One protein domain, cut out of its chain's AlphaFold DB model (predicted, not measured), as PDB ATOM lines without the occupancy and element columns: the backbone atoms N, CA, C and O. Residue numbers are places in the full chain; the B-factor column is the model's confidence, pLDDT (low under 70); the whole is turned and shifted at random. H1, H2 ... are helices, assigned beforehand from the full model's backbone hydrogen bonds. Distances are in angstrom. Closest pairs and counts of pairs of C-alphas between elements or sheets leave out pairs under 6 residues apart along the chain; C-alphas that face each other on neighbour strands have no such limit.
ATOM      1  N   GLY A   6      46.409 117.968  62.619       87.00
ATOM      2  CA  GLY A   6      45.770 118.209  63.916       87.00
ATOM      3  C   GLY A   6      46.146 119.556  64.532       87.00
ATOM      4  O   GLY A   6      45.299 120.209  65.127       87.00
ATOM      5  N   GLU A   7      47.387 120.005  64.335       89.88
ATOM      6  CA  GLU A   7      47.844 121.303  64.838       89.88
ATOM      7  C   GLU A   7      47.165 122.443  64.062       89.88
ATOM      8  O   GLU A   7      46.637 123.377  64.664       89.88
ATOM      9  N   LEU A   8      47.114 122.341  62.729       91.25
ATOM     10  CA  LEU A   8      46.426 123.317  61.879       91.25
ATOM     11  C   LEU A   8      44.928 123.392  62.201       91.25
ATOM     12  O   LEU A   8      44.352 124.474  62.254       91.25
ATOM     13  N   HIS A   9      44.307 122.244  62.458       89.12
ATOM     14  CA  HIS A   9      42.914 122.179  62.870       89.12
ATOM     15  C   HIS A   9      42.683 122.848  64.235       89.12
ATOM     16  O   HIS A   9      41.802 123.694  64.353       89.12
ATOM     17  N   GLN A  10      43.515 122.561  65.240       90.81
ATOM     18  CA  GLN A  10      43.434 123.232  66.545       90.81
ATOM     19  C   GLN A  10      43.622 124.749  66.439       90.81
ATOM     20  O   GLN A  10      42.990 125.504  67.175       90.81
ATOM     21  N   ALA A  11      44.472 125.212  65.521       92.44
ATOM     22  CA  ALA A  11      44.679 126.637  65.303       92.44
ATOM     23  C   ALA A  11      43.428 127.344  64.751       92.44
ATOM     24  O   ALA A  11      43.190 128.492  65.121       92.44
ATOM     25  N   LEU A  12      42.594 126.668  63.948       91.50
ATOM     26  CA  LEU A  12      41.345 127.246  63.430       91.50
ATOM     27  C   LEU A  12      40.338 127.585  64.530       91.50
ATOM     28  O   LEU A  12      39.609 128.564  64.389       91.50
ATOM     29  N   ALA A  13      40.332 126.840  65.639       90.38
ATOM     30  CA  ALA A  13      39.414 127.078  66.753       90.38
ATOM     31  C   ALA A  13      39.559 128.483  67.371       90.38
ATOM     32  O   ALA A  13      38.669 128.954  68.072       90.38
ATOM     33  N   ARG A  14      40.668 129.189  67.099       90.62
ATOM     34  CA  ARG A  14      40.869 130.585  67.518       90.62
ATOM     35  C   ARG A  14      40.014 131.586  66.744       90.62
ATOM     36  O   ARG A  14      39.798 132.692  67.235       90.62
ATOM     37  N   TYR A  15      39.536 131.210  65.562       93.25
ATOM     38  CA  TYR A  15      38.835 132.089  64.624       93.25
ATOM     39  C   TYR A  15      37.339 131.795  64.522       93.25
ATOM     40  O   TYR A  15      36.596 132.553  63.899       93.25
ATOM     41  N   THR A  16      36.877 130.706  65.131       90.62
ATOM     42  CA  THR A  16      35.510 130.212  64.969       90.62
ATOM     43  C   THR A  16      34.739 130.297  66.280       90.62
ATOM     44  O   THR A  16      35.313 130.281  67.369       90.62
ATOM     45  N   CYS A  17      33.418 130.439  66.182       86.44
ATOM     46  CA  CYS A  17      32.524 130.439  67.345       86.44
ATOM     47  C   CYS A  17      32.242 129.018  67.857       86.44
ATOM     48  O   CYS A  17      32.016 128.817  69.046       86.44
ATOM     49  N   HIS A  18      32.245 128.044  66.948       80.62
ATOM     50  CA  HIS A  18      31.985 126.630  67.209       80.62
ATOM     51  C   HIS A  18      32.967 125.778  66.398       80.62
ATOM     52  O   HIS A  18      33.701 126.307  65.554       80.62
ATOM     53  N   ASP A  19      32.991 124.468  66.640       75.38
ATOM     54  CA  ASP A  19      33.781 123.558  65.814       75.38
ATOM     55  C   ASP A  19      33.220 123.527  64.380       75.38
ATOM     56  O   ASP A  19      32.022 123.342  64.167       75.38
ATOM     57  N   ILE A  20      34.097 123.748  63.399       75.38
ATOM     58  CA  ILE A  20      33.778 123.747  61.966       75.38
ATOM     59  C   ILE A  20      34.475 122.598  61.224       75.38
ATOM     60  O   ILE A  20      34.568 122.640  59.997       75.38
ATOM     61  N   HIS A  21      34.988 121.593  61.949       62.81
ATOM     62  CA  HIS A  21      35.762 120.471  61.403       62.81
ATOM     63  C   HIS A  21      35.110 119.824  60.173       62.81
ATOM     64  O   HIS A  21      35.793 119.535  59.195       62.81
ATOM     65  N   GLU A  22      33.793 119.613  60.203       68.69
ATOM     66  CA  GLU A  22      33.068 118.935  59.120       68.69
ATOM     67  C   GLU A  22      32.772 119.840  57.919       68.69
ATOM     68  O   GLU A  22      32.432 119.349  56.843       68.69
ATOM     69  N   ASN A  23      32.942 121.154  58.076       81.12
ATOM     70  CA  ASN A  23      32.589 122.115  57.039       81.12
ATOM     71  C   ASN A  23      33.718 122.306  56.023       81.12
ATOM     72  O   ASN A  23      33.439 122.549  54.854       81.12
ATOM     73  N   ILE A  24      34.988 122.180  56.437       90.19
ATOM     74  CA  ILE A  24      36.141 122.413  55.555       90.19
ATOM     75  C   ILE A  24      36.638 121.088  54.952       90.19
ATOM     76  O   ILE A  24      37.149 120.230  55.675       90.19
ATOM     77  N   PRO A  25      36.620 120.922  53.616       92.31
ATOM     78  CA  PRO A  25      37.142 119.715  52.988       92.31
ATOM     79  C   PRO A  25      38.648 119.519  53.226       92.31
ATOM     80  O   PRO A  25      39.453 120.444  53.086       92.31
ATOM     81  N   ILE A  26      39.072 118.272  53.467       91.25
ATOM     82  CA  ILE A  26      40.481 117.915  53.744       91.25
ATOM     83  C   ILE A  26      41.473 118.372  52.658       91.25
ATOM     84  O   ILE A  26      42.666 118.544  52.922       91.25
ATOM     85  N   VAL A  27      41.003 118.579  51.424       92.50
ATOM     86  CA  VAL A  27      41.830 119.091  50.325       92.50
ATOM     87  C   VAL A  27      42.396 120.482  50.633       92.50
ATOM     88  O   VAL A  27      43.559 120.724  50.320       92.50
ATOM     89  N   TYR A  28      41.660 121.349  51.337       94.00
ATOM     90  CA  TYR A  28      42.148 122.681  51.714       94.00
ATOM     91  C   TYR A  28      43.288 122.599  52.727       94.00
ATOM     92  O   TYR A  28      44.323 123.237  52.543       94.00
ATOM     93  N   TYR A  29      43.169 121.726  53.731       93.75
ATOM     94  CA  TYR A  29      44.265 121.454  54.665       93.75
ATOM     95  C   TYR A  29      45.522 120.991  53.923       93.75
ATOM     96  O   TYR A  29      46.620 121.485  54.176       93.75
ATOM     97  N   ARG A  30      45.374 120.069  52.963       93.44
ATOM     98  CA  ARG A  30      46.502 119.566  52.160       93.44
ATOM     99  C   ARG A  30      47.148 120.669  51.317       93.44
ATOM    100  O   ARG A  30      48.378 120.735  51.274       93.44
ATOM    101  N   ARG A  31      46.346 121.524  50.673       93.69
ATOM    102  CA  ARG A  31      46.812 122.682  49.888       93.69
ATOM    103  C   ARG A  31      47.651 123.625  50.742       93.69
ATOM    104  O   ARG A  31      48.799 123.904  50.399       93.69
ATOM    105  N   VAL A  32      47.117 124.031  51.891       94.19
ATOM    106  CA  VAL A  32      47.780 124.966  52.806       94.19
ATOM    107  C   VAL A  32      49.057 124.367  53.389       94.19
ATOM    108  O   VAL A  32      50.105 124.997  53.306       94.19
ATOM    109  N   ILE A  33      49.033 123.122  53.877       93.38
ATOM    110  CA  ILE A  33      50.240 122.455  54.401       93.38
ATOM    111  C   ILE A  33      51.338 122.388  53.327       93.38
ATOM    112  O   ILE A  33      52.511 122.657  53.605       93.38
ATOM    113  N   LYS A  34      50.972 122.073  52.078       92.25
ATOM    114  CA  LYS A  34      51.907 122.041  50.947       92.25
ATOM    115  C   LYS A  34      52.457 123.430  50.612       92.25
ATOM    116  O   LYS A  34      53.643 123.544  50.297       92.25
ATOM    117  N   ALA A  35      51.625 124.467  50.678       91.81
ATOM    118  CA  ALA A  35      52.038 125.851  50.475       91.81
ATOM    119  C   ALA A  35      53.013 126.308  51.569       91.81
ATOM    120  O   ALA A  35      54.100 126.774  51.240       91.81
ATOM    121  N   CYS A  36      52.699 126.060  52.844       91.75
ATOM    122  CA  CYS A  36      53.582 126.346  53.976       91.75
ATOM    123  C   CYS A  36      54.930 125.631  53.846       91.75
ATOM    124  O   CYS A  36      55.975 126.228  54.087       91.75
ATOM    125  N   PHE A  37      54.934 124.360  53.429       90.25
ATOM    126  CA  PHE A  37      56.176 123.624  53.190       90.25
ATOM    127  C   PHE A  37      57.046 124.304  52.122       90.25
ATOM    128  O   PHE A  37      58.242 124.500  52.326       90.25
ATOM    129  N   ARG A  38      56.442 124.713  50.999       90.56
ATOM    130  CA  ARG A  38      57.145 125.431  49.923       90.56
ATOM    131  C   ARG A  38      57.646 126.800  50.378       90.56
ATOM    132  O   ARG A  38      58.791 127.130  50.096       90.56
ATOM    133  N   ALA A  39      56.823 127.554  51.104       89.12
ATOM    134  CA  ALA A  39      57.179 128.855  51.661       89.12
ATOM    135  C   ALA A  39      58.373 128.758  52.620       89.12
ATOM    136  O   ALA A  39      59.337 129.516  52.516       89.12
ATOM    137  N   ASN A  40      58.361 127.758  53.502       89.00
ATOM    138  CA  ASN A  40      59.428 127.529  54.470       89.00
ATOM    139  C   ASN A  40      60.745 127.117  53.812       89.00
ATOM    140  O   ASN A  40      61.798 127.593  54.225       89.00
ATOM    141  N   ASN A  41      60.702 126.308  52.750       88.88
ATOM    142  CA  ASN A  41      61.906 125.969  51.981       88.88
ATOM    143  C   ASN A  41      62.520 127.176  51.255       88.88
ATOM    144  O   ASN A  41      63.681 127.121  50.861       88.88
ATOM    145  N   LYS A  42      61.758 128.261  51.092       86.69
ATOM    146  CA  LYS A  42      62.213 129.530  50.513       86.69
ATOM    147  C   LYS A  42      62.603 130.574  51.561       86.69
ATOM    148  O   LYS A  42      62.928 131.699  51.207       86.69
ATOM    149  N   GLY A  43      62.585 130.212  52.846       86.62
ATOM    150  CA  GLY A  43      62.954 131.109  53.941       86.62
ATOM    151  C   GLY A  43      61.859 132.094  54.360       86.62
ATOM    152  O   GLY A  43      62.139 132.985  55.154       86.62
ATOM    153  N   LEU A  44      60.616 131.930  53.884       85.00
ATOM    154  CA  LEU A  44      59.494 132.805  54.258       85.00
ATOM    155  C   LEU A  44      58.935 132.523  55.661       85.00
ATOM    156  O   LEU A  44      58.160 133.323  56.172       85.00
ATOM    157  N   ASN A  45      59.321 131.401  56.279       86.19
ATOM    158  CA  ASN A  45      59.017 131.046  57.672       86.19
ATOM    159  C   ASN A  45      57.533 131.166  58.058       86.19
ATOM    160  O   ASN A  45      57.207 131.687  59.122       86.19
ATOM    161  N   TRP A  46      56.642 130.657  57.205       90.19
ATOM    162  CA  TRP A  46      55.220 130.587  57.503       90.19
ATOM    163  C   TRP A  46      54.953 129.744  58.745       90.19
ATOM    164  O   TRP A  46      55.312 128.557  58.802       90.19
ATOM    165  N   ASP A  47      54.286 130.365  59.712       91.81
ATOM    166  CA  ASP A  47      53.869 129.718  60.943       91.81
ATOM    167  C   ASP A  47      52.464 129.104  60.837       91.81
ATOM    168  O   ASP A  47      51.770 129.158  59.817       91.81
ATOM    169  N   ILE A  48      52.058 128.452  61.920       94.00
ATOM    170  CA  ILE A  48      50.781 127.751  62.011       94.00
ATOM    171  C   ILE A  48      49.562 128.683  62.047       94.00
ATOM    172  O   ILE A  48      48.491 128.283  61.598       94.00
ATOM    173  N   GLN A  49      49.701 129.903  62.569       93.75
ATOM    174  CA  GLN A  49      48.612 130.878  62.598       93.75
ATOM    175  C   GLN A  49      48.394 131.442  61.200       93.75
ATOM    176  O   GLN A  49      47.268 131.447  60.722       93.75
ATOM    177  N   GLN A  50      49.473 131.781  60.495       94.06
ATOM    178  CA  GLN A  50      49.408 132.200  59.097       94.06
ATOM    179  C   GLN A  50      48.775 131.109  58.223       94.06
ATOM    180  O   GLN A  50      47.895 131.390  57.412       94.06
ATOM    181  N   ALA A  51      49.156 129.846  58.433       94.56
ATOM    182  CA  ALA A  51      48.522 128.714  57.766       94.56
ATOM    183  C   ALA A  51      47.016 128.622  58.070       94.56
ATOM    184  O   ALA A  51      46.213 128.431  57.157       94.56
ATOM    185  N   ALA A  52      46.620 128.772  59.336       95.38
ATOM    186  CA  ALA A  52      45.220 128.713  59.745       95.38
ATOM    187  C   ALA A  52      44.395 129.869  59.159       95.38
ATOM    188  O   ALA A  52      43.302 129.621  58.657       95.38
ATOM    189  N   SER A  53      44.930 131.091  59.135       95.75
ATOM    190  CA  SER A  53      44.282 132.251  58.515       95.75
ATOM    191  C   SER A  53      44.065 132.050  57.014       95.75
ATOM    192  O   SER A  53      42.972 132.297  56.511       95.75
ATOM    193  N   ILE A  54      45.066 131.527  56.296       95.38
ATOM    194  CA  ILE A  54      44.943 131.219  54.860       95.38
ATOM    195  C   ILE A  54      43.902 130.122  54.630       95.38
ATOM    196  O   ILE A  54      43.079 130.230  53.724       95.38
ATOM    197  N   LEU A  55      43.919 129.067  55.447       95.81
ATOM    198  CA  LEU A  55      42.937 127.990  55.365       95.81
ATOM    199  C   LEU A  55      41.511 128.511  55.569       95.81
ATOM    200  O   LEU A  55      40.623 128.160  54.793       95.81
ATOM    201  N   LEU A  56      41.313 129.356  56.584       95.44
ATOM    202  CA  LEU A  56      40.029 129.979  56.877       95.44
ATOM    203  C   LEU A  56      39.545 130.823  55.696       95.44
ATOM    204  O   LEU A  56      38.405 130.671  55.273       95.44
ATOM    205  N   TYR A  57      40.424 131.653  55.134       96.25
ATOM    206  CA  TYR A  57      40.109 132.521  54.003       96.25
ATOM    207  C   TYR A  57      39.706 131.744  52.748       96.25
ATOM    208  O   TYR A  57      38.680 132.040  52.142       96.25
ATOM    209  N   LEU A  58      40.460 130.701  52.385       95.06
ATOM    210  CA  LEU A  58      40.119 129.866  51.229       95.06
ATOM    211  C   LEU A  58      38.772 129.157  51.418       95.06
ATOM    212  O   LEU A  58      37.952 129.130  50.505       95.06
ATOM    213  N   ALA A  59      38.532 128.599  52.606       94.19
ATOM    214  CA  ALA A  59      37.276 127.925  52.908       94.19
ATOM    215  C   ALA A  59      36.085 128.901  52.953       94.19
ATOM    216  O   ALA A  59      34.992 128.551  52.512       94.19
ATOM    217  N   PHE A  60      36.292 130.119  53.454       94.50
ATOM    218  CA  PHE A  60      35.285 131.177  53.471       94.50
ATOM    219  C   PHE A  60      34.916 131.634  52.055       94.50
ATOM    220  O   PHE A  60      33.735 131.660  51.716       94.50
ATOM    221  N   ASN A  61      35.909 131.916  51.207       94.31
ATOM    222  CA  ASN A  61      35.674 132.363  49.831       94.31
ATOM    223  C   ASN A  61      34.935 131.326  48.979       94.31
ATOM    224  O   ASN A  61      34.118 131.697  48.139       94.31
ATOM    225  N   ASP A  62      35.176 130.039  49.230       93.50
ATOM    226  CA  ASP A  62      34.485 128.952  48.535       93.50
ATOM    227  C   ASP A  62      33.149 128.556  49.205       93.50
ATOM    228  O   ASP A  62      32.493 127.604  48.783       93.50
ATOM    229  N   GLY A  63      32.715 129.292  50.237       92.81
ATOM    230  CA  GLY A  63      31.394 129.149  50.861       92.81
ATOM    231  C   GLY A  63      31.261 128.002  51.867       92.81
ATOM    232  O   GLY A  63      30.150 127.701  52.304       92.81
ATOM    233  N   PHE A  64      32.367 127.372  52.268       92.94
ATOM    234  CA  PHE A  64      32.375 126.326  53.298       92.94
ATOM    235  C   PHE A  64      32.217 126.888  54.714       92.94
ATOM    236  O   PHE A  64      31.820 126.164  55.623       92.94
ATOM    237  N   ILE A  65      32.522 128.170  54.912       92.00
ATOM    238  CA  ILE A  65      32.370 128.860  56.193       92.00
ATOM    239  C   ILE A  65      31.501 130.092  55.986       92.00
ATOM    240  O   ILE A  65      31.776 130.917  55.119       92.00
ATOM    241  N   GLN A  66      30.473 130.239  56.812       91.19
ATOM    242  CA  GLN A  66      29.617 131.418  56.832       91.19
ATOM    243  C   GLN A  66      30.133 132.460  57.834       91.19
ATOM    244  O   GLN A  66      30.690 132.087  58.869       91.19
ATOM    245  N   PRO A  67      29.866 133.762  57.612       91.00
ATOM    246  CA  PRO A  67      30.266 134.817  58.545       91.00
ATOM    247  C   PRO A  67      29.792 134.585  59.988       91.00
ATOM    248  O   PRO A  67      30.521 134.867  60.930       91.00
ATOM    249  N   SER A  68      28.598 134.011  60.176       91.38
ATOM    250  CA  SER A  68      28.027 133.692  61.495       91.38
ATOM    251  C   SER A  68      28.809 132.630  62.279       91.38
ATOM    252  O   SER A  68      28.624 132.492  63.487       91.38
ATOM    253  N   GLN A  69      29.678 131.869  61.609       91.75
ATOM    254  CA  GLN A  69      30.513 130.834  62.219       91.75
ATOM    255  C   GLN A  69      31.862 131.383  62.704       91.75
ATOM    256  O   GLN A  69      32.591 130.674  63.403       91.75
ATOM    257  N   LEU A  70      32.185 132.631  62.356       93.50
ATOM    258  CA  LEU A  70      33.418 133.309  62.728       93.50
ATOM    259  C   LEU A  70      33.215 134.165  63.973       93.50
ATOM    260  O   LEU A  70      32.174 134.795  64.156       93.50
ATOM    261  N   ASN A  71      34.242 134.208  64.819       94.12
ATOM    262  CA  ASN A  71      34.321 135.197  65.888       94.12
ATOM    263  C   ASN A  71      34.970 136.495  65.357       94.12
ATOM    264  O   ASN A  71      35.357 136.572  64.190       94.12
ATOM    265  N   ALA A  72      35.109 137.516  66.209       93.75
ATOM    266  CA  ALA A  72      35.717 138.791  65.810       93.75
ATOM    267  C   ALA A  72      37.128 138.614  65.212       93.75
ATOM    268  O   ALA A  72      37.413 139.157  64.147       93.75
ATOM    269  N   ASN A  73      37.964 137.765  65.824       94.06
ATOM    270  CA  ASN A  73      39.300 137.460  65.306       94.06
ATOM    271  C   ASN A  73      39.229 136.759  63.945       94.06
ATOM    272  O   ASN A  73      40.104 136.960  63.112       94.06
ATOM    273  N   GLY A  74      38.223 135.912  63.721       93.25
ATOM    274  CA  GLY A  74      38.014 135.241  62.443       93.25
ATOM    275  C   GLY A  74      37.741 136.226  61.317       93.25
ATOM    276  O   GLY A  74      38.359 136.106  60.268       93.25
ATOM    277  N   LEU A  75      36.897 137.233  61.554       93.69
ATOM    278  CA  LEU A  75      36.634 138.292  60.575       93.69
ATOM    279  C   LEU A  75      37.899 139.110  60.279       93.69
ATOM    280  O   LEU A  75      38.260 139.273  59.118       93.69
ATOM    281  N   GLU A  76      38.628 139.540  61.312       94.94
ATOM    282  CA  GLU A  76      39.888 140.279  61.139       94.94
ATOM    283  C   GLU A  76      40.960 139.454  60.403       94.94
ATOM    284  O   GLU A  76      41.754 139.988  59.624       94.94
ATOM    285  N   THR A  77      40.991 138.136  60.625       94.88
ATOM    286  CA  THR A  77      41.961 137.258  59.963       94.88
ATOM    287  C   THR A  77      41.661 137.059  58.479       94.88
ATOM    288  O   THR A  77      42.605 136.812  57.728       94.88
ATOM    289  N   LEU A  78      40.402 137.195  58.038       95.56
ATOM    290  CA  LEU A  78      40.065 137.160  56.610       95.56
ATOM    291  C   LEU A  78      40.724 138.331  55.874       95.56
ATOM    292  O   LEU A  78      41.452 138.102  54.908       95.56
ATOM    293  N   ASP A  79      40.564 139.553  56.389       94.56
ATOM    294  CA  ASP A  79      41.174 140.763  55.814       94.56
ATOM    295  C   ASP A  79      42.705 140.681  55.804       94.56
ATOM    296  O   ASP A  79      43.379 141.152  54.881       94.56
ATOM    297  N   TRP A  80      43.285 140.110  56.864       95.62
ATOM    298  CA  TRP A  80      44.725 139.891  56.938       95.62
ATOM    299  C   TRP A  80      45.193 138.876  55.886       95.62
ATOM    300  O   TRP A  80      46.181 139.128  55.193       95.62
ATOM    301  N   ALA A  81      44.490 137.748  55.753       95.38
ATOM    302  CA  ALA A  81      44.865 136.667  54.850       95.38
ATOM    303  C   ALA A  81      44.759 137.082  53.379       95.38
ATOM    304  O   ALA A  81      45.647 136.740  52.601       95.38
ATOM    305  N   GLU A  82      43.740 137.858  53.010       94.00
ATOM    306  CA  GLU A  82      43.610 138.437  51.668       94.00
ATOM    307  C   GLU A  82      44.848 139.273  51.309       94.00
ATOM    308  O   GLU A  82      45.563 138.967  50.352       94.00
ATOM    309  N   LYS A  83      45.185 140.263  52.149       93.44
ATOM    310  CA  LYS A  83      46.351 141.142  51.942       93.44
ATOM    311  C   LYS A  83      47.662 140.366  51.903       93.44
ATOM    312  O   LYS A  83      48.566 140.695  51.134       93.44
ATOM    313  N   PHE A  84      47.788 139.352  52.753       91.31
ATOM    314  CA  PHE A  84      48.963 138.496  52.788       91.31
ATOM    315  C   PHE A  84      49.118 137.700  51.485       91.31
ATOM    316  O   PHE A  84      50.208 137.649  50.914       91.31
ATOM    317  N   LEU A  85      48.034 137.110  50.979       89.69
ATOM    318  CA  LEU A  85      48.046 136.351  49.729       89.69
ATOM    319  C   LEU A  85      48.317 137.237  48.510       89.69
ATOM    320  O   LEU A  85      49.044 136.809  47.608       89.69
ATOM    321  N   ASP A  86      47.826 138.474  48.505       88.56
ATOM    322  CA  ASP A  86      48.163 139.459  47.476       88.56
ATOM    323  C   ASP A  86      49.669 139.751  47.450       88.56
ATOM    324  O   ASP A  86      50.299 139.701  46.390       88.56
ATOM    325  N   GLN A  87      50.291 139.959  48.615       86.38
ATOM    326  CA  GLN A  87      51.741 140.169  48.714       86.38
ATOM    327  C   GLN A  87      52.536 138.960  48.207       86.38
ATOM    328  O   GLN A  87      53.511 139.120  47.473       86.38
ATOM    329  N   VAL A  88      52.105 137.744  48.550       83.38
ATOM    330  CA  VAL A  88      52.740 136.495  48.093       83.38
ATOM    331  C   VAL A  88      52.604 136.325  46.576       83.38
ATOM    332  O   VAL A  88      53.529 135.845  45.916       83.38
ATOM    333  N   THR A  89      51.473 136.750  46.012       78.81
ATOM    334  CA  THR A  89      51.193 136.674  44.573       78.81
ATOM    335  C   THR A  89      52.036 137.674  43.783       78.81
ATOM    336  O   THR A  89      52.609 137.315  42.751       78.81
ATOM    337  N   VAL A  90      52.183 138.901  44.290       74.56
ATOM    338  CA  VAL A  90      53.034 139.946  43.693       74.56
ATOM    339  C   VAL A  90      54.528 139.635  43.879       74.56
ATOM    340  O   VAL A  90      55.338 139.948  43.010       74.56
ATOM    341  N   GLY A  91      54.897 138.959  44.972       66.25
ATOM    342  CA  GLY A  91      56.275 138.668  45.389       66.25
ATOM    343  C   GLY A  91      57.039 137.600  44.594       66.25
ATOM    344  O   GLY A  91      58.214 137.382  44.871       66.25
ATOM    345  N   THR A  92      56.457 137.001  43.547       58.66
ATOM    346  CA  THR A  92      57.122 136.065  42.599       58.66
ATOM    347  C   THR A  92      57.194 134.584  43.012       58.66
ATOM    348  O   THR A  92      57.833 133.794  42.318       58.66
ATOM    349  N   ASP A  93      56.486 134.119  44.046       71.44
ATOM    350  CA  ASP A  93      56.519 132.695  44.421       71.44
ATOM    351  C   ASP A  93      55.390 131.860  43.806       71.44
ATOM    352  O   ASP A  93      54.550 131.262  44.487       71.44
ATOM    353  N   LYS A  94      55.438 131.734  42.471       77.19
ATOM    354  CA  LYS A  94      54.480 130.968  41.644       77.19
ATOM    355  C   LYS A  94      54.204 129.551  42.159       77.19
ATOM    356  O   LYS A  94      53.117 129.019  41.963       77.19
ATOM    357  N   GLU A  95      55.173 128.917  42.814       80.38
ATOM    358  CA  GLU A  95      55.009 127.574  43.381       80.38
ATOM    359  C   GLU A  95      54.151 127.538  44.651       80.38
ATOM    360  O   GLU A  95      53.470 126.538  44.881       80.38
ATOM    361  N   ILE A  96      54.183 128.591  45.471       83.25
ATOM    362  CA  ILE A  96      53.345 128.710  46.671       83.25
ATOM    363  C   ILE A  96      51.909 128.970  46.226       83.25
ATOM    364  O   ILE A  96      51.017 128.206  46.586       83.25
ATOM    365  N   VAL A  97      51.715 129.942  45.330       82.81
ATOM    366  CA  VAL A  97      50.407 130.254  44.731       82.81
ATOM    367  C   VAL A  97      49.809 129.012  44.062       82.81
ATOM    368  O   VAL A  97      48.690 128.615  44.365       82.81
ATOM    369  N   ARG A  98      50.594 128.287  43.252       83.62
ATOM    370  CA  ARG A  98      50.143 127.035  42.624       83.62
ATOM    371  C   ARG A  98      49.775 125.943  43.631       83.62
ATOM    372  O   ARG A  98      48.976 125.080  43.297       83.62
ATOM    373  N   ALA A  99      50.376 125.908  44.823       83.38
ATOM    374  CA  ALA A  99      49.978 124.945  45.853       83.38
ATOM    375  C   ALA A  99      48.625 125.293  46.485       83.38
ATOM    376  O   ALA A  99      47.913 124.379  46.888       83.38
ATOM    377  N   LEU A 100      48.286 126.582  46.551       84.94
ATOM    378  CA  LEU A 100      47.015 127.070  47.082       84.94
ATOM    379  C   LEU A 100      45.868 126.915  46.070       84.94
ATOM    380  O   LEU A 100      44.745 126.637  46.473       84.94
ATOM    381  N   SER A 101      46.157 127.017  44.768       79.75
ATOM    382  CA  SER A 101      45.154 126.920  43.691       79.75
ATOM    383  C   SER A 101      44.906 125.505  43.133       79.75
ATOM    384  O   SER A 101      44.077 125.361  42.240       79.75
ATOM    385  N   ALA A 102      45.644 124.477  43.577       62.03
ATOM    386  CA  ALA A 102      45.609 123.114  43.011       62.03
ATOM    387  C   ALA A 102      44.724 122.163  43.814       62.03
ATOM    388  O   ALA A 102      43.725 121.637  43.285       62.03
TER     389      ALA A 102
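What this domain is: This is residues 6 to 102 of the 102 residues of an uncharacterized protein of Gammaproteobacteria bacterium (UniProt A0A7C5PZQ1). One helix, H3, runs through the middle, with the long helix H4 crossing it on one side and H1 and H2 on the other. After H4 the chain turns back into the short helix H5, which packs on H2. The printed part has 97 residues with five named helices, H1 to H5 in order, and no named strand; the class is all helix, and the helix packing is mostly crossed. The whole is compact, with a radius of gyration of the C-alphas of 12.6 A, and spans 35 by 24 by 21 A.

How they stand to each other: H1, residues 6 to 12, touches H3, residues 48 to 61, at a steep tilt of 64 degrees; the closest C-alphas, of Leu 12 and Ala 52, are 5.5 A apart. H2, residues 26 to 41, forms a helical hairpin with H3, at 43 degrees, opposite ways; the closest C-alphas, of Val 32 and Leu 55, are 6.3 A apart. H3 is the hub, touching three helices. H4, residues 72 to 90, is about perpendicular to H3, at 87 degrees, and touches it; the closest C-alphas, of Tyr 57 and Leu 78, are 5.3 A apart. H5, residues 94 to 100, touches H2 at a shallow tilt of 28 degrees, opposite ways; the closest C-alphas, of Ala 35 and Ile 96, are 4.9 A apart. H4, with residues 88 to 89 alone, and H5 only just touch, only at the corner, with 3 pairs of C-alphas within 8 A; the closest are those of Thr 89 and Val 97, 6.5 A. H1 and H4 are apart, as are H3 and H5. Every O i to N i+4 pair is within hydrogen-bond range in H1, H2, H3 and H5, and 14 of 15 in H4.

Where its parts are: H1 begins at C-alpha 6 (45.770, 118.209, 63.916). H2 is 23.0 A long, H3 19.9 A and H4 28.1 A. H5 ends at C-alpha 100 (47.015, 127.070, 47.082).

The domain as a whole: The C-alphas of His 18 and Thr 92, the two farthest apart, are 36.4 A apart. The printed part has no cut. The link from H1 to H2, residues 13 to 25, is long. Residues 21 to 22, 91 to 92 and 102 have pLDDT under 70.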